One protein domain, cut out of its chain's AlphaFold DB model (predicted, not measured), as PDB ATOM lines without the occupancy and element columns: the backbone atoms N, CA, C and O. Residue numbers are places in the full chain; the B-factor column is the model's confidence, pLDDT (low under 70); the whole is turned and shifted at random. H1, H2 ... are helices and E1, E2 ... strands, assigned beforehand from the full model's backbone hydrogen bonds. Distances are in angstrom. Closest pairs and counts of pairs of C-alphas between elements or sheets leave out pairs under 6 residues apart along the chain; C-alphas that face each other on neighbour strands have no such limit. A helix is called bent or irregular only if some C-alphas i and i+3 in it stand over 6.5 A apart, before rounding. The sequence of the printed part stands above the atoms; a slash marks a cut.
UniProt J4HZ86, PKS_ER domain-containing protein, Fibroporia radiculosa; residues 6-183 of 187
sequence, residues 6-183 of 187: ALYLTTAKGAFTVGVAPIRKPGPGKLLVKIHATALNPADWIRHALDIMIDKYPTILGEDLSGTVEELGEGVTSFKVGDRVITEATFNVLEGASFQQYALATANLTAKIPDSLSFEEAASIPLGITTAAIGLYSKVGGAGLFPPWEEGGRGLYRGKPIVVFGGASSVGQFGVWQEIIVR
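What this domain is: This is residues 6 to 183 of the 187 residues of the protein "PKS_ER domain-containing protein" of Fibroporia radiculosa (UniProt J4HZ86). The model has two lobes: a larger one built on a five-stranded sheet folded back on itself, with the short helix H2 packed on it, and a smaller one in which H3 and H4 touch at a steep tilt and the long unnamed stretch 138 to 169 loops out. H3 begins at the sheet, and the hairpin of E1 and E2 lies away from the helical lobe, tied by a short pairing of residues 8 to 9 with residues 59 to 60. The printed part has 178 residues, with seven named strands and four named helices in the order E1 E2 E3 H1 E4 E5 E6 E7 H2 H3 H4; the larger sheet runs E6 E3 E4 E5 E7, antiparallel. The class is mixed, with under half of the residues in named elements; the whole is compact, with a radius of gyration of the C-alphas of 17.5 A and spans of 53 by 39 by 29 A.

Where its parts are: E1, residues 6 to 9, begins at C-alpha 6 (-37.252, -7.312, 11.985), and E2 is residues 16 to 20. E3, residues 30 to 39, is 21.0 A long and bends by 89 degrees at residue 36. H1 is residues 42 to 50. E4, residues 64 to 72, is 19.7 A long and bends by 77 degrees at residue 68. E5 is residues 84 to 88, E6 residues 102 to 106, E7 residues 110 to 112 and H2 residues 119 to 123. H3, residues 126 to 137, is 16.3 A long, and H4, residues 170 to 180, is 15.4 A long and ends at C-alpha 180 (-42.389, -28.618, -18.573).

How they stand to each other: In the hairpin of E1 and E2, N 8 and O 17 are 2.8 A apart, within hydrogen-bond range. The larger sheet is strongly twisted and is a folded sheet, one sheet bent into two leaves: E6 and E3 face E5 and E7, with E4 as the hinge. Pairs within hydrogen-bond range are N 33 and O 103 at 2.9 A for E3 and E6, N 66 and O 37 at 2.9 A for E3 and E4, N 85 and O 67 at 2.8 A for the hairpin of E4 and E5, and N 86 and O 111 at 2.9 A for E5 and E7. H1 is not on this sheet. H2 is on it at a height over the sheet of 6.5 A, only just over E4, with 3 of its 5 C-alphas there; the closest C-alphas of E4 and H2 are those of Ser 66 and Ala 123, 4.8 A apart. H3 is on the sheet over E5, slantwise to the strands at 49 degrees on the local plane; the closest C-alphas are those of Glu 88 and Pro 126, 5.2 A apart. H3 and H4 touch, the same way at a steep tilt of 58 degrees, closest at the C-alphas of Gly 128 and Val 171, 4.6 A apart. Each O i to N i+4 pair is within hydrogen-bond range in H1, H2 and H3, and 6 of 7 are in H4.

The domain as a whole: The two C-alphas farthest apart are those of Val 20 and Gly 159, 53.1 A. The printed part has no cut. The links H1 to E4, E4 to E5, E5 to E6 and H3 to H4 are long, the last with 32 residues. Mean pLDDT of the printed part is 93.3, and residues 178 to 183 are under 70.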
ATOM      1  N   ALA A   6     -36.048  -6.801  12.626       98.00
ATOM      2  CA  ALA A   6     -37.252  -7.312  11.985       98.00
ATOM      3  C   ALA A   6     -38.229  -6.182  11.655       98.00
ATOM      4  O   ALA A   6     -38.171  -5.102  12.255       98.00
ATOM      5  N   LEU A   7     -39.123  -6.450  10.708       97.75
ATOM      6  CA  LEU A   7     -40.250  -5.600  10.358       97.75
ATOM      7  C   LEU A   7     -41.482  -6.057  11.152       97.75
ATOM      8  O   LEU A   7     -42.153  -7.027  10.803       97.75
ATOM      9  N   TYR A   8     -41.761  -5.358  12.245       97.69
ATOM     10  CA  TYR A   8     -42.869  -5.659  13.139       97.69
ATOM     11  C   TYR A   8     -44.166  -5.012  12.674       97.69
ATOM     12  O   TYR A   8     -44.212  -3.816  12.380       97.69
ATOM     13  N   LEU A   9     -45.240  -5.789  12.736       97.25
ATOM     14  CA  LEU A   9     -46.605  -5.295  12.779       97.25
ATOM     15  C   LEU A   9     -47.057  -5.318  14.245       97.25
ATOM     16  O   LEU A   9     -47.172  -6.384  14.849       97.25
ATOM     17  N   THR A  10     -47.240  -4.144  14.849       96.81
ATOM     18  CA  THR A  10     -47.465  -4.010  16.302       96.81
ATOM     19  C   THR A  10     -48.936  -3.962  16.695       96.81
ATOM     20  O   THR A  10     -49.261  -4.249  17.843       96.81
ATOM     21  N   THR A  11     -49.819  -3.625  15.758       96.69
ATOM     22  CA  THR A  11     -51.270  -3.585  15.948       96.69
ATOM     23  C   THR A  11     -51.980  -4.031  14.676       96.69
ATOM     24  O   THR A  11     -51.424  -3.929  13.578       96.69
ATOM     25  N   ALA A  12     -53.241  -4.444  14.816       97.00
ATOM     26  CA  ALA A  12     -54.119  -4.759  13.697       97.00
ATOM     27  C   ALA A  12     -54.118  -3.646  12.646       97.00
ATOM     28  O   ALA A  12     -54.360  -2.480  12.971       97.00
ATOM     29  N   LYS A  13     -53.807  -4.016  11.394       96.44
ATOM     30  CA  LYS A  13     -53.774  -3.119  10.219       96.44
ATOM     31  C   LYS A  13     -52.884  -1.877  10.401       96.44
ATOM     32  O   LYS A  13     -53.041  -0.886   9.692       96.44
ATOM     33  N   GLY A  14     -51.966  -1.915  11.370       96.56
ATOM     34  CA  GLY A  14     -51.084  -0.807  11.714       96.56
ATOM     35  C   GLY A  14     -49.950  -0.616  10.711       96.56
ATOM     36  O   GLY A  14     -49.765  -1.408   9.787       96.56
ATOM     37  N   ALA A  15     -49.159   0.435  10.907       97.00
ATOM     38  CA  ALA A  15     -47.931   0.622  10.148       97.00
ATOM     39  C   ALA A  15     -46.868  -0.403  10.569       97.00
ATOM     40  O   ALA A  15     -46.738  -0.740  11.748       97.00
ATOM     41  N   PHE A  16     -46.069  -0.855   9.605       97.38
ATOM     42  CA  PHE A  16     -44.887  -1.649   9.901       97.38
ATOM     43  C   PHE A  16     -43.797  -0.786  10.542       97.38
ATOM     44  O   PHE A  16     -43.574   0.359  10.148       97.38
ATOM     45  N   THR A  17     -43.084  -1.353  11.510       98.00
ATOM     46  CA  THR A  17     -41.997  -0.679  12.230       98.00
ATOM     47  C   THR A  17     -40.759  -1.561  12.273       98.00
ATOM     48  O   THR A  17     -40.844  -2.761  12.518       98.00
ATOM     49  N   VAL A  18     -39.585  -0.981  12.029       98.06
ATOM     50  CA  VAL A  18     -38.324  -1.718  12.163       98.06
ATOM     51  C   VAL A  18     -37.914  -1.726  13.632       98.06
ATOM     52  O   VAL A  18     -37.719  -0.668  14.228       98.06
ATOM     53  N   GLY A  19     -37.757  -2.917  14.204       97.31
ATOM     54  CA  GLY A  19     -37.357  -3.118  15.597       97.31
ATOM     55  C   GLY A  19     -36.243  -4.148  15.732       97.31
ATOM     56  O   GLY A  19     -35.893  -4.830  14.770       97.31
ATOM     57  N   VAL A  20     -35.675  -4.260  16.933       97.06
ATOM     58  CA  VAL A  20     -34.684  -5.296  17.252       97.06
ATOM     59  C   VAL A  20     -35.387  -6.634  17.463       97.06
ATOM     60  O   VAL A  20     -36.375  -6.696  18.189       97.06
ATOM     61  N   ALA A  21     -34.843  -7.696  16.874       95.19
ATOM     62  CA  ALA A  21     -35.307  -9.067  17.039       95.19
ATOM     63  C   ALA A  21     -34.197  -9.949  17.637       95.19
ATOM     64  O   ALA A  21     -33.024  -9.776  17.294       95.19
ATOM     65  N   PRO A  22     -34.531 -10.900  18.527       94.38
ATOM     66  CA  PRO A  22     -33.549 -11.832  19.065       94.38
ATOM     67  C   PRO A  22     -33.145 -12.873  18.013       94.38
ATOM     68  O   PRO A  22     -33.982 -13.345  17.243       94.38
ATOM     69  N   ILE A  23     -31.881 -13.299  18.043       96.06
ATOM     70  CA  ILE A  23     -31.456 -14.521  17.349       96.06
ATOM     71  C   ILE A  23     -31.876 -15.707  18.215       96.06
ATOM     72  O   ILE A  23     -31.435 -15.830  19.360       96.06
ATOM     73  N   ARG A  24     -32.745 -16.564  17.685       94.88
ATOM     74  CA  ARG A  24     -33.240 -17.747  18.397       94.88
ATOM     75  C   ARG A  24     -32.367 -18.957  18.110       94.88
ATOM     76  O   ARG A  24     -31.831 -19.095  17.016       94.88
ATOM     77  N   LYS A  25     -32.263 -19.851  19.093       97.50
ATOM     78  CA  LYS A  25     -31.573 -21.130  18.929       97.50
ATOM     79  C   LYS A  25     -32.478 -22.138  18.215       97.50
ATOM     80  O   LYS A  25     -33.646 -22.246  18.596       97.50
ATOM     81  N   PRO A  26     -31.980 -22.856  17.194       97.75
ATOM     82  CA  PRO A  26     -32.782 -23.857  16.508       97.75
ATOM     83  C   PRO A  26     -33.012 -25.071  17.414       97.75
ATOM     84  O   PRO A  26     -32.068 -25.666  17.929       97.75
ATOM     85  N   GLY A  27     -34.280 -25.436  17.606       97.38
ATOM     86  CA  GLY A  27     -34.665 -26.689  18.261       97.38
ATOM     87  C   GLY A  27     -34.527 -27.907  17.335       97.38
ATOM     88  O   GLY A  27     -34.088 -27.766  16.191       97.38
ATOM     89  N   PRO A  28     -34.934 -29.106  17.789       98.06
ATOM     90  CA  PRO A  28     -34.864 -30.323  16.982       98.06
ATOM     91  C   PRO A  28     -35.527 -30.169  15.604       98.06
ATOM     92  O   PRO A  28     -36.631 -29.631  15.489       98.06
ATOM     93  N   GLY A  29     -34.848 -30.619  14.545       97.38
ATOM     94  CA  GLY A  29     -35.351 -30.551  13.165       97.38
ATOM     95  C   GLY A  29     -35.411 -29.143  12.545       97.38
ATOM     96  O   GLY A  29     -35.987 -28.975  11.464       97.38
ATOM     97  N   LYS A  30     -34.849 -28.123  13.209       98.06
ATOM     98  CA  LYS A  30     -34.826 -26.734  12.729       98.06
ATOM     99  C   LYS A  30     -33.427 -26.278  12.325       98.06
ATOM    100  O   LYS A  30     -32.418 -26.819  12.765       98.06
ATOM    101  N   LEU A  31     -33.385 -25.235  11.510       98.00
ATOM    102  CA  LEU A  31     -32.184 -24.507  11.113       98.00
ATOM    103  C   LEU A  31     -32.329 -23.060  11.566       98.00
ATOM    104  O   LEU A  31     -33.415 -22.499  11.444       98.00
ATOM    105  N   LEU A  32     -31.247 -22.433  12.015       98.56
ATOM    106  CA  LEU A  32     -31.173 -20.978  12.036       98.56
ATOM    107  C   LEU A  32     -30.645 -20.520  10.681       98.56
ATOM    108  O   LEU A  32     -29.535 -20.885  10.296       98.56
ATOM    109  N   VAL A  33     -31.424 -19.714   9.970       98.62
ATOM    110  CA  VAL A  33     -31.036 -19.147   8.678       98.62
ATOM    111  C   VAL A  33     -30.799 -17.658   8.852       98.62
ATOM    112  O   VAL A  33     -31.678 -16.935   9.321       98.62
ATOM    113  N   LYS A  34     -29.617 -17.193   8.448       98.62
ATOM    114  CA  LYS A  34     -29.355 -15.774   8.219       98.62
ATOM    115  C   LYS A  34     -29.954 -15.402   6.872       98.62
ATOM    116  O   LYS A  34     -29.512 -15.918   5.845       98.62
ATOM    117  N   ILE A  35     -30.961 -14.540   6.885       98.62
ATOM    118  CA  ILE A  35     -31.725 -14.173   5.693       98.62
ATOM    119  C   ILE A  35     -30.922 -13.157   4.880       98.62
ATOM    120  O   ILE A  35     -30.446 -12.156   5.419       98.62
ATOM    121  N   HIS A  36     -30.776 -13.427   3.582       98.56
ATOM    122  CA  HIS A  36     -30.150 -12.511   2.623       98.56
ATOM    123  C   HIS A  36     -31.200 -11.840   1.739       98.56
ATOM    124  O   HIS A  36     -31.090 -10.646   1.482       98.56
ATOM    125  N   ALA A  37     -32.243 -12.576   1.343       98.69
ATOM    126  CA  ALA A  37     -33.369 -12.033   0.594       98.69
ATOM    127  C   ALA A  37     -34.703 -12.636   1.056       98.69
ATOM    128  O   ALA A  37     -34.772 -13.772   1.528       98.69
ATOM    129  N   THR A  38     -35.769 -11.857   0.893       98.31
ATOM    130  CA  THR A  38     -37.157 -12.262   1.118       98.31
ATOM    131  C   THR A  38     -38.021 -11.731  -0.020       98.31
ATOM    132  O   THR A  38     -37.766 -10.630  -0.517       98.31
ATOM    133  N   ALA A  39     -39.008 -12.513  -0.458       97.44
ATOM    134  CA  ALA A  39     -39.958 -12.098  -1.483       97.44
ATOM    135  C   ALA A  39     -41.297 -11.680  -0.862       97.44
ATOM    136  O   ALA A  39     -41.687 -12.147   0.206       97.44
ATOM    137  N   LEU A  40     -41.996 -10.781  -1.557       95.88
ATOM    138  CA  LEU A  40     -43.337 -10.338  -1.192       95.88
ATOM    139  C   LEU A  40     -44.378 -11.167  -1.937       95.88
ATOM    140  O   LEU A  40     -44.321 -11.285  -3.162       95.88
ATOM    141  N   ASN A  41     -45.377 -11.648  -1.207       95.69
ATOM    142  CA  ASN A  41     -46.486 -12.414  -1.751       95.69
ATOM    143  C   ASN A  41     -47.830 -11.718  -1.511       95.69
ATOM    144  O   ASN A  41     -47.979 -10.931  -0.569       95.69
ATOM    145  N   PRO A  42     -48.868 -12.039  -2.308       95.06
ATOM    146  CA  PRO A  42     -50.220 -11.586  -2.015       95.06
ATOM    147  C   PRO A  42     -50.700 -11.953  -0.608       95.06
ATOM    148  O   PRO A  42     -51.404 -11.168   0.023       95.06
ATOM    149  N   ALA A  43     -50.272 -13.109  -0.092       93.00
ATOM    150  CA  ALA A  43     -50.579 -13.547   1.264       93.00
ATOM    151  C   ALA A  43     -50.149 -12.521   2.329       93.00
ATOM    152  O   ALA A  43     -50.901 -12.292   3.275       93.00
ATOM    153  N   ASP A  44     -49.002 -11.856   2.161       94.31
ATOM    154  CA  ASP A  44     -48.466 -10.919   3.152       94.31
ATOM    155  C   ASP A  44     -49.352  -9.678   3.296       94.31
ATOM    156  O   ASP A  44     -49.788  -9.332   4.398       94.31
ATOM    157  N   TRP A  45     -49.667  -9.020   2.175       94.81
ATOM    158  CA  TRP A  45     -50.461  -7.792   2.215       94.81
ATOM    159  C   TRP A  45     -51.944  -8.068   2.475       94.81
ATOM    160  O   TRP A  45     -52.592  -7.259   3.136       94.81
ATOM    161  N   ILE A  46     -52.493  -9.203   2.019       95.56
ATOM    162  CA  ILE A  46     -53.892  -9.574   2.295       95.56
ATOM    163  C   ILE A  46     -54.085  -9.830   3.790       95.56
ATOM    164  O   ILE A  46     -55.041  -9.317   4.375       95.56
ATOM    165  N   ARG A  47     -53.172 -10.579   4.425       94.38
ATOM    166  CA  ARG A  47     -53.208 -10.825   5.877       94.38
ATOM    167  C   ARG A  47     -53.143  -9.525   6.660       94.38
ATOM    168  O   ARG A  47     -53.935  -9.329   7.576       94.38
ATOM    169  N   HIS A  48     -52.263  -8.612   6.253       95.88
ATOM    170  CA  HIS A  48     -52.159  -7.287   6.860       95.88
ATOM    171  C   HIS A  48     -53.428  -6.442   6.676       95.88
ATOM    172  O   HIS A  48     -53.958  -5.921   7.654       95.88
ATOM    173  N   ALA A  49     -53.942  -6.323   5.450       97.00
ATOM    174  CA  ALA A  49     -55.076  -5.454   5.131       97.00
ATOM    175  C   ALA A  49     -56.401  -5.953   5.732       97.00
ATOM    176  O   ALA A  49     -57.247  -5.161   6.168       97.00
ATOM    177  N   LEU A  50     -56.596  -7.273   5.757       96.88
ATOM    178  CA  LEU A  50     -57.827  -7.888   6.245       96.88
ATOM    179  C   LEU A  50     -57.763  -8.282   7.723       96.88
ATOM    180  O   LEU A  50     -58.827  -8.470   8.304       96.88
ATOM    181  N   ASP A  51     -56.575  -8.305   8.336       95.25
ATOM    182  CA  ASP A  51     -56.342  -8.809   9.701       95.25
ATOM    183  C   ASP A  51     -56.835 -10.256   9.862       95.25
ATOM    184  O   ASP A  51     -57.601 -10.600  10.758       95.25
ATOM    185  N   ILE A  52     -56.436 -11.103   8.911       94.12
ATOM    186  CA  ILE A  52     -56.771 -12.528   8.885       94.12
ATOM    187  C   ILE A  52     -55.507 -13.355   9.061       94.12
ATOM    188  O   ILE A  52     -54.442 -12.970   8.582       94.12
ATOM    189  N   MET A  53     -55.636 -14.522   9.695       89.56
ATOM    190  CA  MET A  53     -54.494 -15.407   9.962       89.56
ATOM    191  C   MET A  53     -53.362 -14.650  10.681       89.56
ATOM    192  O   MET A  53     -52.205 -14.684  10.251       89.56
ATOM    193  N   ILE A  54     -53.731 -13.907  11.731       92.31
ATOM    194  CA  ILE A  54     -52.836 -13.253  12.687       92.31
ATOM    195  C   ILE A  54     -53.422 -13.488  14.082       92.31
ATOM    196  O   ILE A  54     -54.485 -12.969  14.410       92.31
ATOM    197  N   ASP A  55     -52.730 -14.275  14.903       90.38
ATOM    198  CA  ASP A  55     -53.274 -14.702  16.201       90.38
ATOM    199  C   ASP A  55     -52.970 -13.707  17.330       90.38
ATOM    200  O   ASP A  55     -53.693 -13.630  18.324       90.38
ATOM    201  N   LYS A  56     -51.861 -12.966  17.216       93.75
ATOM    202  CA  LYS A  56     -51.385 -12.049  18.256       93.75
ATOM    203  C   LYS A  56     -50.484 -10.956  17.702       93.75
ATOM    204  O   LYS A  56     -49.822 -11.134  16.682       93.75
ATOM    205  N   TYR A  57     -50.400  -9.872  18.465       95.31
ATOM    206  CA  TYR A  57     -49.514  -8.739  18.228       95.31
ATOM    207  C   TYR A  57     -48.537  -8.549  19.406       95.31
ATOM    208  O   TYR A  57     -48.914  -8.840  20.545       95.31
ATOM    209  N   PRO A  58     -47.303  -8.054  19.177       94.94
ATOM    210  CA  PRO A  58     -46.698  -7.784  17.872       94.94
ATOM    211  C   PRO A  58     -46.373  -9.077  17.106       94.94
ATOM    212  O   PRO A  58     -46.100 -10.116  17.709       94.94
ATOM    213  N   THR A  59     -46.373  -9.000  15.776       95.88
ATOM    214  CA  THR A  59     -46.015 -10.112  14.883       95.88
ATOM    215  C   THR A  59     -45.036  -9.680  13.791       95.88
ATOM    216  O   THR A  59     -44.778  -8.489  13.609       95.88
ATOM    217  N   ILE A  60     -44.479 -10.659  13.083       96.56
ATOM    218  CA  ILE A  60     -43.636 -10.497  11.894       96.56
ATOM    219  C   ILE A  60     -44.308 -11.308  10.780       96.56
ATOM    220  O   ILE A  60     -44.756 -12.428  11.029       96.56
ATOM    221  N   LEU A  61     -44.420 -10.726   9.586       96.50
ATOM    222  CA  LEU A  61     -44.975 -11.388   8.397       96.50
ATOM    223  C   LEU A  61     -43.854 -11.850   7.450       96.50
ATOM    224  O   LEU A  61     -42.671 -11.731   7.780       96.50
ATOM    225  N   GLY A  62     -44.237 -12.352   6.279       96.25
ATOM    226  CA  GLY A  62     -43.322 -12.826   5.256       96.25
ATOM    227  C   GLY A  62     -43.201 -14.344   5.258       96.25
ATOM    228  O   GLY A  62     -42.922 -14.949   6.297       96.25
ATOM    229  N   GLU A  63     -43.361 -14.929   4.073       94.75
ATOM    230  CA  GLU A  63     -43.305 -16.380   3.872       94.75
ATOM    231  C   GLU A  63     -42.033 -16.838   3.162       94.75
ATOM    232  O   GLU A  63     -41.422 -17.822   3.557       94.75
ATOM    233  N   ASP A  64     -41.569 -16.108   2.153       97.19
ATOM    234  CA  ASP A  64     -40.438 -16.568   1.352       97.19
ATOM    235  C   ASP A  64     -39.121 -15.999   1.851       97.19
ATOM    236  O   ASP A  64     -38.982 -14.781   2.018       97.19
ATOM    237  N   LEU A  65     -38.126 -16.869   2.032       98.12
ATOM    238  CA  LEU A  65     -36.758 -16.450   2.305       98.12
ATOM    239  C   LEU A  65     -35.722 -17.311   1.597       98.12
ATOM    240  O   LEU A  65     -35.896 -18.512   1.370       98.12
ATOM    241  N   SER A  66     -34.582 -16.682   1.341       98.75
ATOM    242  CA  SER A  66     -33.341 -17.351   0.996       98.75
ATOM    243  C   SER A  66     -32.200 -16.824   1.861       98.75
ATOM    244  O   SER A  66     -32.181 -15.668   2.311       98.75
ATOM    245  N   GLY A  67     -31.224 -17.687   2.120       98.69
ATOM    246  CA  GLY A  67     -30.064 -17.272   2.880       98.69
ATOM    247  C   GLY A  67     -29.072 -18.373   3.193       98.69
ATOM    248  O   GLY A  67     -28.963 -19.351   2.459       98.69
ATOM    249  N   THR A  68     -28.317 -18.192   4.272       98.81
ATOM    250  CA  THR A  68     -27.269 -19.131   4.688       98.81
ATOM    251  C   THR A  68     -27.600 -19.756   6.030       98.81
ATOM    252  O   THR A  68     -28.024 -19.057   6.953       98.81
ATOM    253  N   VAL A  69     -27.365 -21.059   6.158       98.81
ATOM    254  CA  VAL A  69     -27.489 -21.767   7.437       98.81
ATOM    255  C   VAL A  69     -26.429 -21.244   8.407       98.81
ATOM    256  O   VAL A  69     -25.236 -21.378   8.155       98.81
ATOM    257  N   GLU A  70     -26.869 -20.665   9.518       98.56
ATOM    258  CA  GLU A  70     -26.013 -20.138  10.585       98.56
ATOM    259  C   GLU A  70     -25.793 -21.187  11.686       98.56
ATOM    260  O   GLU A  70     -24.691 -21.325  12.210       98.56
ATOM    261  N   GLU A  71     -26.829 -21.964  12.022       98.62
ATOM    262  CA  GLU A  71     -26.782 -22.982  13.079       98.62
ATOM    263  C   GLU A  71     -27.751 -24.136  12.773       98.62
ATOM    264  O   GLU A  71     -28.804 -23.934  12.162       98.62
ATOM    265  N   LEU A  72     -27.400 -25.348  13.209       98.62
ATOM    266  CA  LEU A  72     -28.229 -26.547  13.082       98.62
ATOM    267  C   LEU A  72     -28.869 -26.892  14.425       98.62
ATOM    268  O   LEU A  72     -28.199 -26.872  15.457       98.62
ATOM    269  N   GLY A  73     -30.148 -27.248  14.400       98.38
ATOM    270  CA  GLY A  73     -30.824 -27.868  15.528       98.38
ATOM    271  C   GLY A  73     -30.520 -29.362  15.645       98.38
ATOM    272  O   GLY A  73     -29.958 -29.987  14.741       98.38
ATOM    273  N   GLU A  74     -30.927 -29.953  16.765       98.19
ATOM    274  CA  GLU A  74     -30.742 -31.380  17.036       98.19
ATOM    275  C   GLU A  74     -31.354 -32.263  15.930       98.19
ATOM    276  O   GLU A  74     -32.449 -32.001  15.427       98.19
ATOM    277  N   GLY A  75     -30.637 -33.320  15.541       97.06
ATOM    278  CA  GLY A  75     -31.104 -34.310  14.567       97.06
ATOM    279  C   GLY A  75     -31.061 -33.867  13.100       97.06
ATOM    280  O   GLY A  75     -31.373 -34.671  12.223       97.06
ATOM    281  N   VAL A  76     -30.654 -32.629  12.798       98.19
ATOM    282  CA  VAL A  76     -30.525 -32.172  11.409       98.19
ATOM    283  C   VAL A  76     -29.203 -32.646  10.804       98.19
ATOM    284  O   VAL A  76     -28.133 -32.188  11.192       98.19
ATOM    285  N   THR A  77     -29.284 -33.543   9.819       97.31
ATOM    286  CA  THR A  77     -28.116 -34.130   9.128       97.31
ATOM    287  C   THR A  77     -28.045 -33.795   7.636       97.31
ATOM    288  O   THR A  77     -27.007 -33.985   7.006       97.31
ATOM    289  N   SER A  78     -29.125 -33.272   7.051       97.12
ATOM    290  CA  SER A  78     -29.221 -32.937   5.623       97.12
ATOM    291  C   SER A  78     -28.511 -31.629   5.238       97.12
ATOM    292  O   SER A  78     -28.259 -31.386   4.053       97.12
ATOM    293  N   PHE A  79     -28.131 -30.805   6.218       98.56
ATOM    294  CA  PHE A  79     -27.522 -29.485   6.031       98.56
ATOM    295  C   PHE A  79     -26.231 -29.332   6.832       98.56
ATOM    296  O   PHE A  79     -26.000 -30.041   7.809       98.56
ATOM    297  N   LYS A  80     -25.411 -28.359   6.433       98.44
ATOM    298  CA  LYS A  80     -24.269 -27.862   7.207       98.44
ATOM    299  C   LYS A  80     -24.309 -26.339   7.305       98.44
ATOM    300  O   LYS A  80     -24.891 -25.674   6.451       98.44
ATOM    301  N   VAL A  81     -23.662 -25.791   8.332       98.75
ATOM    302  CA  VAL A  81     -23.440 -24.341   8.456       98.75
ATOM    303  C   VAL A  81     -22.757 -23.819   7.187       98.75
ATOM    304  O   VAL A  81     -21.842 -24.452   6.659       98.75
ATOM    305  N   GLY A  82     -23.237 -22.683   6.684       98.56
ATOM    306  CA  GLY A  82     -22.806 -22.071   5.429       98.56
ATOM    307  C   GLY A  82     -23.546 -22.561   4.181       98.56
ATOM    308  O   GLY A  82     -23.394 -21.937   3.133       98.56
ATOM    309  N   ASP A  83     -24.367 -23.621   4.260       98.81
ATOM    310  CA  ASP A  83     -25.201 -24.027   3.121       98.81
ATOM    311  C   ASP A  83     -26.129 -22.876   2.706       98.81
ATOM    312  O   ASP A  83     -26.774 -22.240   3.545       98.81
ATOM    313  N   ARG A  84     -26.207 -22.630   1.394       98.81
ATOM    314  CA  ARG A  84     -27.146 -21.686   0.785       98.81
ATOM    315  C   ARG A  84     -28.494 -22.374   0.626       98.81
ATOM    316  O   ARG A  84     -28.555 -23.463   0.055       98.81
ATOM    317  N   VAL A  85     -29.559 -21.758   1.121       98.75
ATOM    318  CA  VAL A  85     -30.872 -22.394   1.232       98.75
ATOM    319  C   VAL A  85     -32.026 -21.475   0.852       98.75
ATOM    320  O   VAL A  85     -31.906 -20.251   0.904       98.75
ATOM    321  N   ILE A  86     -33.152 -22.101   0.521       98.50
ATOM    322  CA  ILE A  86     -34.485 -21.502   0.419       98.50
ATOM    323  C   ILE A  86     -35.459 -22.243   1.328       98.50
ATOM    324  O   ILE A  86     -35.317 -23.451   1.534       98.50
ATOM    325  N   THR A  87     -36.455 -21.534   1.851       96.94
ATOM    326  CA  THR A  87     -37.563 -22.128   2.610       96.94
ATOM    327  C   THR A  87     -38.800 -21.253   2.476       96.94
ATOM    328  O   THR A  87     -38.699 -20.031   2.353       96.94
ATOM    329  N   GLU A  88     -39.956 -21.896   2.552       95.31
ATOM    330  CA  GLU A  88     -41.215 -21.237   2.880       95.31
ATOM    331  C   GLU A  88     -41.355 -21.237   4.412       95.31
ATOM    332  O   GLU A  88     -41.067 -22.246   5.075       95.31
ATOM    333  N   ALA A  89     -41.709 -20.096   4.994       91.56
ATOM    334  CA  ALA A  89     -41.991 -19.963   6.412       91.56
ATOM    335  C   ALA A  89     -43.313 -20.656   6.757       91.56
ATOM    336  O   ALA A  89     -44.093 -21.072   5.907       91.56
ATOM    337  N   THR A  90     -43.549 -20.847   8.051       85.44
ATOM    338  CA  THR A  90     -44.822 -21.389   8.527       85.44
ATOM    339  C   THR A  90     -45.690 -20.248   9.030       85.44
ATOM    340  O   THR A  90     -45.264 -19.488   9.905       85.44
ATOM    341  N   PHE A  91     -46.931 -20.179   8.538       80.12
ATOM    342  CA  PHE A  91     -47.911 -19.205   9.005       80.12
ATOM    343  C   PHE A  91     -48.007 -19.167  10.535       80.12
ATOM    344  O   PHE A  91     -47.964 -20.192  11.215       80.12
ATOM    345  N   ASN A  92     -48.147 -17.955  11.071       81.25
ATOM    346  CA  ASN A  92     -48.273 -17.651  12.503       81.25
ATOM    347  C   ASN A  92     -47.097 -18.093  13.389       81.25
ATOM    348  O   ASN A  92     -47.154 -17.951  14.613       81.25
ATOM    349  N   VAL A  93     -45.984 -18.532  12.798       88.19
ATOM    350  CA  VAL A  93     -44.739 -18.796  13.521       88.19
ATOM    351  C   VAL A  93     -43.817 -17.593  13.362       88.19
ATOM    352  O   VAL A  93     -42.988 -17.532  12.460       88.19
ATOM    353  N   LEU A  94     -43.940 -16.633  14.287       92.06
ATOM    354  CA  LEU A  94     -43.154 -15.386  14.306       92.06
ATOM    355  C   LEU A  94     -41.651 -15.624  14.116       92.06
ATOM    356  O   LEU A  94     -40.950 -14.832  13.501       92.06
ATOM    357  N   GLU A  95     -41.151 -16.723  14.662       93.81
ATOM    358  CA  GLU A  95     -39.737 -17.092  14.700       93.81
ATOM    359  C   GLU A  95     -39.216 -17.592  13.352       93.81
ATOM    360  O   GLU A  95     -38.008 -17.588  13.139       93.81
ATOM    361  N   GLY A  96     -40.120 -18.026  12.470       95.75
ATOM    362  CA  GLY A  96     -39.825 -18.504  11.123       95.75
ATOM    363  C   GLY A  96     -40.139 -17.493  10.018       95.75
ATOM    364  O   GLY A  96     -39.702 -17.705   8.894       95.75
ATOM    365  N   ALA A  97     -40.868 -16.413  10.322       96.81
ATOM    366  CA  ALA A  97     -41.285 -15.402   9.348       96.81
ATOM    367  C   ALA A  97     -40.088 -14.766   8.613       96.81
ATOM    368  O   ALA A  97     -39.007 -14.642   9.188       96.81
ATOM    369  N   SER A  98     -40.256 -14.332   7.366       97.62
ATOM    370  CA  SER A  98     -39.124 -13.891   6.539       97.62
ATOM    371  C   SER A  98     -38.798 -12.398   6.614       97.62
ATOM    372  O   SER A  98     -37.685 -12.009   6.257       97.62
ATOM    373  N   PHE A  99     -39.682 -11.540   7.142       97.81
ATOM    374  CA  PHE A  99     -39.388 -10.104   7.302       97.81
ATOM    375  C   PHE A  99     -38.522  -9.809   8.544       97.81
ATOM    376  O   PHE A  99     -38.796  -8.907   9.340       97.81
ATOM    377  N   GLN A 100     -37.448 -10.576   8.717       97.56
ATOM    378  CA  GLN A 100     -36.434 -10.428   9.760       97.56
ATOM    379  C   GLN A 100     -35.061 -10.857   9.239       97.56
ATOM    380  O   GLN A 100     -34.945 -11.434   8.169       97.56
ATOM    381  N   GLN A 101     -33.991 -10.541   9.967       98.25
ATOM    382  CA  GLN A 101     -32.630 -10.882   9.525       98.25
ATOM    383  C   GLN A 101     -32.222 -12.332   9.829       98.25
ATOM    384  O   GLN A 101     -31.276 -12.836   9.228       98.25
ATOM    385  N   TYR A 102     -32.915 -12.997  10.758       98.25
ATOM    386  CA  TYR A 102     -32.687 -14.398  11.112       98.25
ATOM    387  C   TYR A 102     -34.014 -15.095  11.380       98.25
ATOM    388  O   TYR A 102     -34.819 -14.571  12.146       98.25
ATOM    389  N   ALA A 103     -34.205 -16.285  10.820       97.88
ATOM    390  CA  ALA A 103     -35.412 -17.080  11.025       97.88
ATOM    391  C   ALA A 103     -35.090 -18.545  11.317       97.88
ATOM    392  O   ALA A 103     -34.063 -19.079  10.889       97.88
ATOM    393  N   LEU A 104     -35.993 -19.198  12.046       98.00
ATOM    394  CA  LEU A 104     -35.985 -20.637  12.255       98.00
ATOM    395  C   LEU A 104     -36.715 -21.336  11.105       98.00
ATOM    396  O   LEU A 104     -37.940 -21.263  11.003       98.00
ATOM    397  N   ALA A 105     -35.970 -22.056  10.273       97.31
ATOM    398  CA  ALA A 105     -36.512 -22.836   9.165       97.31
ATOM    399  C   ALA A 105     -36.733 -24.302   9.566       97.31
ATOM    400  O   ALA A 105     -35.978 -24.866  10.360       97.31
ATOM    401  N   THR A 106     -37.767 -24.941   9.016       96.56
ATOM    402  CA  THR A 106     -37.978 -26.390   9.165       96.56
ATOM    403  C   THR A 106     -37.106 -27.126   8.163       96.56
ATOM    404  O   THR A 106     -37.323 -26.964   6.968       96.56
ATOM    405  N   ALA A 107     -36.186 -27.984   8.619       96.81
ATOM    406  CA  ALA A 107     -35.233 -28.656   7.727       96.81
ATOM    407  C   ALA A 107     -35.923 -29.434   6.586       96.81
ATOM    408  O   ALA A 107     -35.458 -29.398   5.454       96.81
ATOM    409  N   ASN A 108     -37.071 -30.064   6.856       94.44
ATOM    410  CA  ASN A 108     -37.845 -30.813   5.854       94.44
ATOM    411  C   ASN A 108     -38.605 -29.936   4.843       94.44
ATOM    412  O   ASN A 108     -39.099 -30.460   3.851       94.44
ATOM    413  N   LEU A 109     -38.722 -28.630   5.092       93.56
ATOM    414  CA  LEU A 109     -39.328 -27.649   4.178       93.56
ATOM    415  C   LEU A 109     -38.270 -26.718   3.559       93.56
ATOM    416  O   LEU A 109     -38.602 -25.736   2.903       93.56
ATOM    417  N   THR A 110     -36.991 -27.009   3.798       97.50
ATOM    418  CA  THR A 110     -35.857 -26.233   3.301       97.50
ATOM    419  C   THR A 110     -35.161 -27.010   2.189       97.50
ATOM    420  O   THR A 110     -35.027 -28.231   2.258       97.50
ATOM    421  N   ALA A 111     -34.670 -26.306   1.174       97.81
ATOM    422  CA  ALA A 111     -33.859 -26.883   0.106       97.81
ATOM    423  C   ALA A 111     -32.552 -26.104  -0.061       97.81
ATOM    424  O   ALA A 111     -32.500 -24.903   0.200       97.81
ATOM    425  N   LYS A 112     -31.490 -26.784  -0.509       98.50
ATOM    426  CA  LYS A 112     -30.233 -26.124  -0.895       98.50
ATOM    427  C   LYS A 112     -30.388 -25.483  -2.267       98.50
ATOM    428  O   LYS A 112     -31.053 -26.052  -3.131       98.50
ATOM    429  N   ILE A 113     -29.724 -24.354  -2.479       98.12
ATOM    430  CA  ILE A 113     -29.645 -23.704  -3.791       98.12
ATOM    431  C   ILE A 113     -28.233 -23.819  -4.375       98.12
ATOM    432  O   ILE A 113     -27.263 -23.814  -3.611       98.12
ATOM    433  N   PRO A 114     -28.096 -23.954  -5.706       97.00
ATOM    434  CA  PRO A 114     -26.794 -24.014  -6.362       97.00
ATOM    435  C   PRO A 114     -26.097 -22.653  -6.331       97.00
ATOM    436  O   PRO A 114     -26.743 -21.610  -6.205       97.00
ATOM    437  N   ASP A 115     -24.778 -22.651  -6.533       95.31
ATOM    438  CA  ASP A 115     -24.010 -21.406  -6.475       95.31
ATOM    439  C   ASP A 115     -24.375 -20.398  -7.570       95.31
ATOM    440  O   ASP A 115     -24.222 -19.191  -7.375       95.31
ATOM    441  N   SER A 116     -24.903 -20.898  -8.687       96.94
ATOM    442  CA  SER A 116     -25.319 -20.121  -9.852       96.94
ATOM    443  C   SER A 116     -26.584 -19.287  -9.645       96.94
ATOM    444  O   SER A 116     -26.845 -18.423 -10.472       96.94
ATOM    445  N   LEU A 117     -27.381 -19.560  -8.609       96.94
ATOM    446  CA  LEU A 117     -28.635 -18.851  -8.347       96.94
ATOM    447  C   LEU A 117     -28.395 -17.774  -7.289       96.94
ATOM    448  O   LEU A 117     -27.861 -18.096  -6.229       96.94
ATOM    449  N   SER A 118     -28.764 -16.516  -7.531       98.56
ATOM    450  CA  SER A 118     -28.644 -15.460  -6.513       98.56
ATOM    451  C   SER A 118     -29.623 -15.690  -5.350       98.56
ATOM    452  O   SER A 118     -30.569 -16.470  -5.458       98.56
ATOM    453  N   PHE A 119     -29.417 -15.027  -4.206       98.69
ATOM    454  CA  PHE A 119     -30.384 -15.115  -3.105       98.69
ATOM    455  C   PHE A 119     -31.728 -14.473  -3.480       98.69
ATOM    456  O   PHE A 119     -32.779 -15.015  -3.147       98.69
ATOM    457  N   GLU A 120     -31.713 -13.362  -4.205       98.50
ATOM    458  CA  GLU A 120     -32.904 -12.662  -4.689       98.50
ATOM    459  C   GLU A 120     -33.715 -13.530  -5.658       98.50
ATOM    460  O   GLU A 120     -34.925 -13.670  -5.487       98.50
ATOM    461  N   GLU A 121     -33.051 -14.177  -6.622       97.69
ATOM    462  CA  GLU A 121     -33.694 -15.129  -7.535       97.69
ATOM    463  C   GLU A 121     -34.272 -16.319  -6.762       97.69
ATOM    464  O   GLU A 121     -35.424 -16.707  -6.959       97.69
ATOM    465  N   ALA A 122     -33.497 -16.862  -5.823       98.00
ATOM    466  CA  ALA A 122     -33.892 -18.004  -5.015       98.00
ATOM    467  C   ALA A 122     -35.096 -17.712  -4.104       98.00
ATOM    468  O   ALA A 122     -35.979 -18.557  -3.965       98.00
ATOM    469  N   ALA A 123     -35.167 -16.515  -3.513       97.88
ATOM    470  CA  ALA A 123     -36.276 -16.111  -2.651       97.88
ATOM    471  C   ALA A 123     -37.614 -16.012  -3.406       97.88
ATOM    472  O   ALA A 123     -38.654 -16.049  -2.770       97.88
ATOM    473  N   SER A 124     -37.615 -15.927  -4.740       96.31
ATOM    474  CA  SER A 124     -38.850 -15.855  -5.542       96.31
ATOM    475  C   SER A 124     -39.562 -17.203  -5.756       96.31
ATOM    476  O   SER A 124     -40.615 -17.258  -6.392       96.31
ATOM    477  N   ILE A 125     -38.973 -18.297  -5.266       96.00
ATOM    478  CA  ILE A 125     -39.384 -19.673  -5.567       96.00
ATOM    479  C   ILE A 125     -40.382 -20.276  -4.562       96.00
ATOM    480  O   ILE A 125     -41.356 -20.870  -5.035       96.00
ATOM    481  N   PRO A 126     -40.175 -20.210  -3.226       95.88
ATOM    482  CA  PRO A 126     -40.766 -21.189  -2.305       95.88
ATOM    483  C   PRO A 126     -42.298 -21.237  -2.303       95.88
ATOM    484  O   PRO A 126     -42.850 -22.263  -2.691       95.88
ATOM    485  N   LEU A 127     -42.995 -20.150  -1.968       95.44
ATOM    486  CA  LEU A 127     -44.462 -20.129  -1.919       95.44
ATOM    487  C   LEU A 127     -45.076 -20.387  -3.296       95.44
ATOM    488  O   LEU A 127     -46.079 -21.092  -3.427       95.44
ATOM    489  N   GLY A 128     -44.479 -19.832  -4.353       94.69
ATOM    490  CA  GLY A 128     -44.969 -19.997  -5.719       94.69
ATOM    491  C   GLY A 128     -44.982 -21.461  -6.166       94.69
ATOM    492  O   GLY A 128     -45.998 -21.945  -6.681       94.69
ATOM    493  N   ILE A 129     -43.874 -22.177  -5.943       93.75
ATOM    494  CA  ILE A 129     -43.729 -23.573  -6.362       93.75
ATOM    495  C   ILE A 129     -44.568 -24.521  -5.498       93.75
ATOM    496  O   ILE A 129     -45.185 -25.445  -6.041       93.75
ATOM    497  N   THR A 130     -44.644 -24.289  -4.183       93.00
ATOM    498  CA  THR A 130     -45.446 -25.116  -3.268       93.00
ATOM    499  C   THR A 130     -46.935 -24.918  -3.517       93.00
ATOM    500  O   THR A 130     -47.668 -25.902  -3.622       93.00
ATOM    501  N   THR A 131     -47.382 -23.679  -3.739       94.62
ATOM    502  CA  THR A 131     -48.781 -23.381  -4.078       94.62
ATOM    503  C   THR A 131     -49.186 -24.031  -5.401       94.62
ATOM    504  O   THR A 131     -50.257 -24.640  -5.482       94.62
ATOM    505  N   ALA A 132     -48.332 -23.964  -6.428       94.81
ATOM    506  CA  ALA A 132     -48.586 -24.640  -7.700       94.81
ATOM    507  C   ALA A 132     -48.686 -26.166  -7.523       94.81
ATOM    508  O   ALA A 132     -49.630 -26.785  -8.021       94.81
ATOM    509  N   ALA A 133     -47.774 -26.760  -6.747       93.69
ATOM    510  CA  ALA A 133     -47.773 -28.193  -6.470       93.69
ATOM    511  C   ALA A 133     -49.032 -28.639  -5.704       93.69
ATOM    512  O   ALA A 133     -49.642 -29.650  -6.054       93.69
ATOM    513  N   ILE A 134     -49.469 -27.876  -4.696       93.69
ATOM    514  CA  ILE A 134     -50.720 -28.140  -3.972       93.69
ATOM    515  C   ILE A 134     -51.910 -28.067  -4.935       93.69
ATOM    516  O   ILE A 134     -52.735 -28.981  -4.956       93.69
ATOM    517  N   GLY A 135     -51.982 -27.019  -5.762       94.19
ATOM    518  CA  GLY A 135     -53.066 -26.829  -6.726       94.19
ATOM    519  C   GLY A 135     -53.169 -27.956  -7.757       94.19
ATOM    520  O   GLY A 135     -54.276 -28.370  -8.096       94.19
ATOM    521  N   LEU A 136     -52.041 -28.493  -8.227       93.19
ATOM    522  CA  LEU A 136     -52.018 -29.574  -9.217       93.19
ATOM    523  C   LEU A 136     -52.250 -30.957  -8.592       93.19
ATOM    524  O   LEU A 136     -53.051 -31.738  -9.108       93.19
ATOM    525  N   TYR A 137     -51.576 -31.265  -7.482       94.12
ATOM    526  CA  TYR A 137     -51.420 -32.651  -7.022       94.12
ATOM    527  C   TYR A 137     -52.178 -32.984  -5.731       94.12
ATOM    528  O   TYR A 137     -52.387 -34.161  -5.430       94.12
ATOM    529  N   SER A 138     -52.636 -31.990  -4.960       94.56
ATOM    530  CA  SER A 138     -53.448 -32.271  -3.771       94.56
ATOM    531  C   SER A 138     -54.779 -32.915  -4.161       94.56
ATOM    532  O   SER A 138     -55.493 -32.424  -5.036       94.56
ATOM    533  N   LYS A 139     -55.154 -33.986  -3.451       92.88
ATOM    534  CA  LYS A 139     -56.481 -34.618  -3.572       92.88
ATOM    535  C   LYS A 139     -57.592 -33.796  -2.913       92.88
ATOM    536  O   LYS A 139     -58.765 -34.034  -3.177       92.88
ATOM    537  N   VAL A 140     -57.229 -32.863  -2.035       93.31
ATOM    538  CA  VAL A 140     -58.160 -31.987  -1.320       93.31
ATOM    539  C   VAL A 140     -57.930 -30.564  -1.805       93.31
ATOM    540  O   VAL A 140     -56.860 -30.001  -1.581       93.31
ATOM    541  N   GLY A 141     -58.914 -29.993  -2.502       88.75
ATOM    542  CA  GLY A 141     -58.855 -28.617  -3.011       88.75
ATOM    543  C   GLY A 141     -57.930 -28.388  -4.215       88.75
ATOM    544  O   GLY A 141     -57.951 -27.292  -4.766       88.75
ATOM    545  N   GLY A 142     -57.155 -29.391  -4.637       92.69
ATOM    546  CA  GLY A 142     -56.371 -29.377  -5.874       92.69
ATOM    547  C   GLY A 142     -57.016 -30.205  -6.990       92.69
ATOM    548  O   GLY A 142     -58.092 -30.781  -6.823       92.69
ATOM    549  N   ALA A 143     -56.339 -30.289  -8.136       92.31
ATOM    550  CA  ALA A 143     -56.789 -31.056  -9.298       92.31
ATOM    551  C   ALA A 143     -56.624 -32.580  -9.134       92.31
ATOM    552  O   ALA A 143     -57.147 -33.342  -9.948       92.31
ATOM    553  N   GLY A 144     -55.915 -33.040  -8.094       93.44
ATOM    554  CA  GLY A 144     -55.709 -34.461  -7.815       93.44
ATOM    555  C   GLY A 144     -54.901 -35.198  -8.885       93.44
ATOM    556  O   GLY A 144     -55.068 -36.411  -9.041       93.44
ATOM    557  N   LEU A 145     -54.053 -34.487  -9.635       92.81
ATOM    558  CA  LEU A 145     -53.145 -35.107 -10.596       92.81
ATOM    559  C   LEU A 145     -52.129 -35.992  -9.866       92.81
ATOM    560  O   LEU A 145     -51.765 -35.743  -8.717       92.81
ATOM    561  N   PHE A 146     -51.661 -37.036 -10.543       93.44
ATOM    562  CA  PHE A 146     -50.640 -37.914  -9.998       93.44
ATOM    563  C   PHE A 146     -49.280 -37.200 -10.062       93.44
ATOM    564  O   PHE A 146     -48.858 -36.799 -11.151       93.44
ATOM    565  N   PRO A 147     -48.610 -36.987  -8.922       92.25
ATOM    566  CA  PRO A 147     -47.432 -36.134  -8.861       92.25
ATOM    567  C   PRO A 147     -46.208 -36.728  -9.578       92.25
ATOM    568  O   PRO A 147     -45.988 -37.940  -9.545       92.25
ATOM    569  N   PRO A 148     -45.343 -35.885 -10.173       89.56
ATOM    570  CA  PRO A 148     -44.189 -36.331 -10.954       89.56
ATOM    571  C   PRO A 148     -43.014 -36.843 -10.106       89.56
ATOM    572  O   PRO A 148     -42.043 -37.359 -10.660       89.56
ATOM    573  N   TRP A 149     -43.045 -36.677  -8.784       89.06
ATOM    574  CA  TRP A 149     -42.026 -37.226  -7.881       89.06
ATOM    575  C   TRP A 149     -42.344 -38.642  -7.393       89.06
ATOM    576  O   TRP A 149     -41.465 -39.281  -6.825       89.06
ATOM    577  N   GLU A 150     -43.555 -39.141  -7.641       93.38
ATOM    578  CA  GLU A 150     -43.922 -40.527  -7.354       93.38
ATOM    579  C   GLU A 150     -43.526 -41.452  -8.510       93.38
ATOM    580  O   GLU A 150     -43.410 -41.040  -9.674       93.38
ATOM    581  N   GLU A 151     -43.329 -42.730  -8.191       93.50
ATOM    582  CA  GLU A 151     -42.992 -43.754  -9.178       93.50
ATOM    583  C   GLU A 151     -44.062 -43.824 -10.283       93.50
ATOM    584  O   GLU A 151     -45.261 -43.903 -10.019       93.50
ATOM    585  N   GLY A 152     -43.629 -43.748 -11.546       89.94
ATOM    586  CA  GLY A 152     -44.522 -43.737 -12.712       89.94
ATOM    587  C   GLY A 152     -45.212 -42.396 -13.011       89.94
ATOM    588  O   GLY A 152     -45.904 -42.291 -14.023       89.94
ATOM    589  N   GLY A 153     -45.011 -41.355 -12.193       89.06
ATOM    590  CA  GLY A 153     -45.625 -40.040 -12.419       89.06
ATOM    591  C   GLY A 153     -44.918 -39.193 -13.476       89.06
ATOM    592  O   GLY A 153     -45.556 -38.439 -14.217       89.06
ATOM    593  N   ARG A 154     -43.596 -39.348 -13.617       89.38
ATOM    594  CA  ARG A 154     -42.826 -38.642 -14.651       89.38
ATOM    595  C   ARG A 154     -43.278 -39.071 -16.044       89.38
ATOM    596  O   ARG A 154     -43.144 -40.221 -16.439       89.38
ATOM    597  N   GLY A 155     -43.765 -38.112 -16.818       86.00
ATOM    598  CA  GLY A 155     -44.149 -38.277 -18.220       86.00
ATOM    599  C   GLY A 155     -45.616 -38.650 -18.417       86.00
ATOM    600  O   GLY A 155     -46.077 -38.645 -19.558       86.00
ATOM    601  N   LEU A 156     -46.364 -38.911 -17.340       89.12
ATOM    602  CA  LEU A 156     -47.737 -39.429 -17.378       89.12
ATOM    603  C   LEU A 156     -48.715 -38.549 -18.183       89.12
ATOM    604  O   LEU A 156     -49.677 -39.038 -18.792       89.12
ATOM    605  N   TYR A 157     -48.462 -37.241 -18.202       87.50
ATOM    606  CA  TYR A 157     -49.288 -36.248 -18.888       87.50
ATOM    607  C   TYR A 157     -48.666 -35.712 -20.186       87.50
ATOM    608  O   TYR A 157     -49.177 -34.757 -20.769       87.50
ATOM    609  N   ARG A 158     -47.594 -36.338 -20.695       85.94
ATOM    610  CA  ARG A 158     -46.922 -35.893 -21.925       85.94
ATOM    611  C   ARG A 158     -47.917 -35.778 -23.089       85.94
ATOM    612  O   ARG A 158     -48.644 -36.717 -23.399       85.94
ATOM    613  N   GLY A 159     -47.904 -34.623 -23.756       85.31
ATOM    614  CA  GLY A 159     -48.744 -34.343 -24.926       85.31
ATOM    615  C   GLY A 159     -50.204 -34.013 -24.606       85.31
ATOM    616  O   GLY A 159     -50.967 -33.744 -25.531       85.31
ATOM    617  N   LYS A 160     -50.601 -33.999 -23.327       87.62
ATOM    618  CA  LYS A 160     -51.946 -33.591 -22.911       87.62
ATOM    619  C   LYS A 160     -51.969 -32.079 -22.653       87.62
ATOM    620  O   LYS A 160     -51.073 -31.575 -21.979       87.62
ATOM    621  N   PRO A 161     -52.951 -31.339 -23.193       89.06
ATOM    622  CA  PRO A 161     -53.066 -29.911 -22.932       89.06
ATOM    623  C   PRO A 161     -53.578 -29.649 -21.508       89.06
ATOM    624  O   PRO A 161     -54.428 -30.381 -21.003       89.06
ATOM    625  N   ILE A 162     -53.106 -28.560 -20.901       86.69
ATOM    626  CA  ILE A 162     -53.629 -27.991 -19.653       86.69
ATOM    627  C   ILE A 162     -53.891 -26.497 -19.860       86.69
ATOM    628  O   ILE A 162     -53.153 -25.823 -20.580       86.69
ATOM    629  N   VAL A 163     -54.950 -25.978 -19.238       90.69
ATOM    630  CA  VAL A 163     -55.247 -24.541 -19.206       90.69
ATOM    631  C   VAL A 163     -54.960 -24.025 -17.801       90.69
ATOM    632  O   VAL A 163     -55.541 -24.510 -16.835       90.69
ATOM    633  N   VAL A 164     -54.083 -23.024 -17.697       90.88
ATOM    634  CA  VAL A 164     -53.746 -22.351 -16.435       90.88
ATOM    635  C   VAL A 164     -54.297 -20.930 -16.475       90.88
ATOM    636  O   VAL A 164     -53.745 -20.046 -17.136       90.88
ATOM    637  N   PHE A 165     -55.400 -20.692 -15.765       93.19
ATOM    638  CA  PHE A 165     -55.913 -19.336 -15.579       93.19
ATOM    639  C   PHE A 165     -54.929 -18.527 -14.729       93.19
ATOM    640  O   PHE A 165     -54.507 -18.969 -13.666       93.19
ATOM    641  N   GLY A 166     -54.543 -17.347 -15.218       93.12
ATOM    642  CA  GLY A 166     -53.515 -16.536 -14.564       93.12
ATOM    643  C   GLY A 166     -52.085 -17.042 -14.782       93.12
ATOM    644  O   GLY A 166     -51.238 -16.819 -13.923       93.12
ATOM    645  N   GLY A 167     -51.785 -17.687 -15.918       91.88
ATOM    646  CA  GLY A 167     -50.452 -18.235 -16.230       91.88
ATOM    647  C   GLY A 167     -49.277 -17.240 -16.198       91.88
ATOM    648  O   GLY A 167     -48.131 -17.665 -16.122       91.88
ATOM    649  N   ALA A 168     -49.539 -15.929 -16.216       93.38
ATOM    650  CA  ALA A 168     -48.515 -14.892 -16.047       93.38
ATOM    651  C   ALA A 168     -48.229 -14.517 -14.576       93.38
ATOM    652  O   ALA A 168     -47.312 -13.745 -14.316       93.38
ATOM    653  N   SER A 169     -49.010 -15.028 -13.617       94.62
ATOM    654  CA  SER A 169     -48.740 -14.865 -12.180       94.62
ATOM    655  C   SER A 169     -47.564 -15.739 -11.732       94.62
ATOM    656  O   SER A 169     -47.230 -16.705 -12.415       94.62
ATOM    657  N   SER A 170     -46.973 -15.456 -10.565       92.44
ATOM    658  CA  SER A 170     -45.881 -16.271 -10.003       92.44
ATOM    659  C   SER A 170     -46.270 -17.748  -9.881       92.44
ATOM    660  O   SER A 170     -45.609 -18.617 -10.444       92.44
ATOM    661  N   VAL A 171     -47.404 -18.036  -9.234       94.44
ATOM    662  CA  VAL A 171     -47.952 -19.399  -9.104       94.44
ATOM    663  C   VAL A 171     -48.267 -20.002 -10.477       94.44
ATOM    664  O   VAL A 171     -47.936 -21.156 -10.740       94.44
ATOM    665  N   GLY A 172     -48.880 -19.221 -11.373       93.31
ATOM    666  CA  GLY A 172     -49.239 -19.672 -12.718       93.31
ATOM    667  C   GLY A 172     -48.025 -20.096 -13.543       93.31
ATOM    668  O   GLY A 172     -48.070 -21.137 -14.197       93.31
ATOM    669  N   GLN A 173     -46.922 -19.348 -13.456       93.00
ATOM    670  CA  GLN A 173     -45.664 -19.715 -14.097       93.00
ATOM    671  C   GLN A 173     -45.135 -21.036 -13.535       93.00
ATOM    672  O   GLN A 173     -44.843 -21.933 -14.323       93.00
ATOM    673  N   PHE A 174     -45.081 -21.220 -12.211       92.38
ATOM    674  CA  PHE A 174     -44.652 -22.500 -11.629       92.38
ATOM    675  C   PHE A 174     -45.552 -23.672 -12.034       92.38
ATOM    676  O   PHE A 174     -45.035 -24.755 -12.304       92.38
ATOM    677  N   GLY A 175     -46.864 -23.458 -12.163       87.12
ATOM    678  CA  GLY A 175     -47.787 -24.469 -12.687       87.12
ATOM    679  C   GLY A 175     -47.466 -24.879 -14.129       87.12
ATOM    680  O   GLY A 175     -47.499 -26.060 -14.458       87.12
ATOM    681  N   VAL A 176     -47.078 -23.925 -14.982       84.38
ATOM    682  CA  VAL A 176     -46.609 -24.217 -16.348       84.38
ATOM    683  C   VAL A 176     -45.250 -24.932 -16.326       84.38
ATOM    684  O   VAL A 176     -45.058 -25.913 -17.044       84.38
ATOM    685  N   TRP A 177     -44.309 -24.477 -15.495       71.19
ATOM    686  CA  TRP A 177     -42.952 -25.032 -15.406       71.19
ATOM    687  C   TRP A 177     -42.912 -26.463 -14.857       71.19
ATOM    688  O   TRP A 177     -42.138 -27.274 -15.367       71.19
ATOM    689  N   GLN A 178     -43.742 -26.809 -13.869       68.00
ATOM    690  CA  GLN A 178     -43.794 -28.168 -13.312       68.00
ATOM    691  C   GLN A 178     -44.238 -29.202 -14.356       68.00
ATOM    692  O   GLN A 178     -43.704 -30.307 -14.376       68.00
ATOM    693  N   GLU A 179     -45.097 -28.818 -15.300       54.78
ATOM    694  CA  GLU A 179     -45.463 -29.665 -16.442       54.78
ATOM    695  C   GLU A 179     -44.378 -29.690 -17.542       54.78
ATOM    696  O   GLU A 179     -44.266 -30.661 -18.294       54.78
ATOM    697  N   ILE A 180     -43.526 -28.656 -17.634       52.59
ATOM    698  CA  ILE A 180     -42.389 -28.618 -18.573       52.59
ATOM    699  C   ILE A 180     -41.223 -29.491 -18.092       52.59
ATOM    700  O   ILE A 180     -40.643 -30.191 -18.917       52.59
ATOM    701  N   ILE A 181     -40.904 -29.519 -16.792       46.09
ATOM    702  CA  ILE A 181     -39.824 -30.358 -16.213       46.09
ATOM    703  C   ILE A 181     -40.129 -31.865 -16.354       46.09
ATOM    704  O   ILE A 181     -39.239 -32.714 -16.299       46.09
ATOM    705  N   VAL A 182     -41.385 -32.218 -16.640       39.81
ATOM    706  CA  VAL A 182     -41.802 -33.573 -17.028       39.81
ATOM    707  C   VAL A 182     -41.363 -33.947 -18.464       39.81
ATOM    708  O   VAL A 182     -41.463 -35.105 -18.890       39.81
ATOM    709  N   ARG A 183     -40.802 -33.004 -19.228       35.72
ATOM    710  CA  ARG A 183     -39.995 -33.311 -20.410       35.72
ATOM    711  C   ARG A 183     -38.560 -33.579 -19.940       35.72
ATOM    712  O   ARG A 183     -37.973 -32.694 -19.324       35.72
TER     713      ARG A 183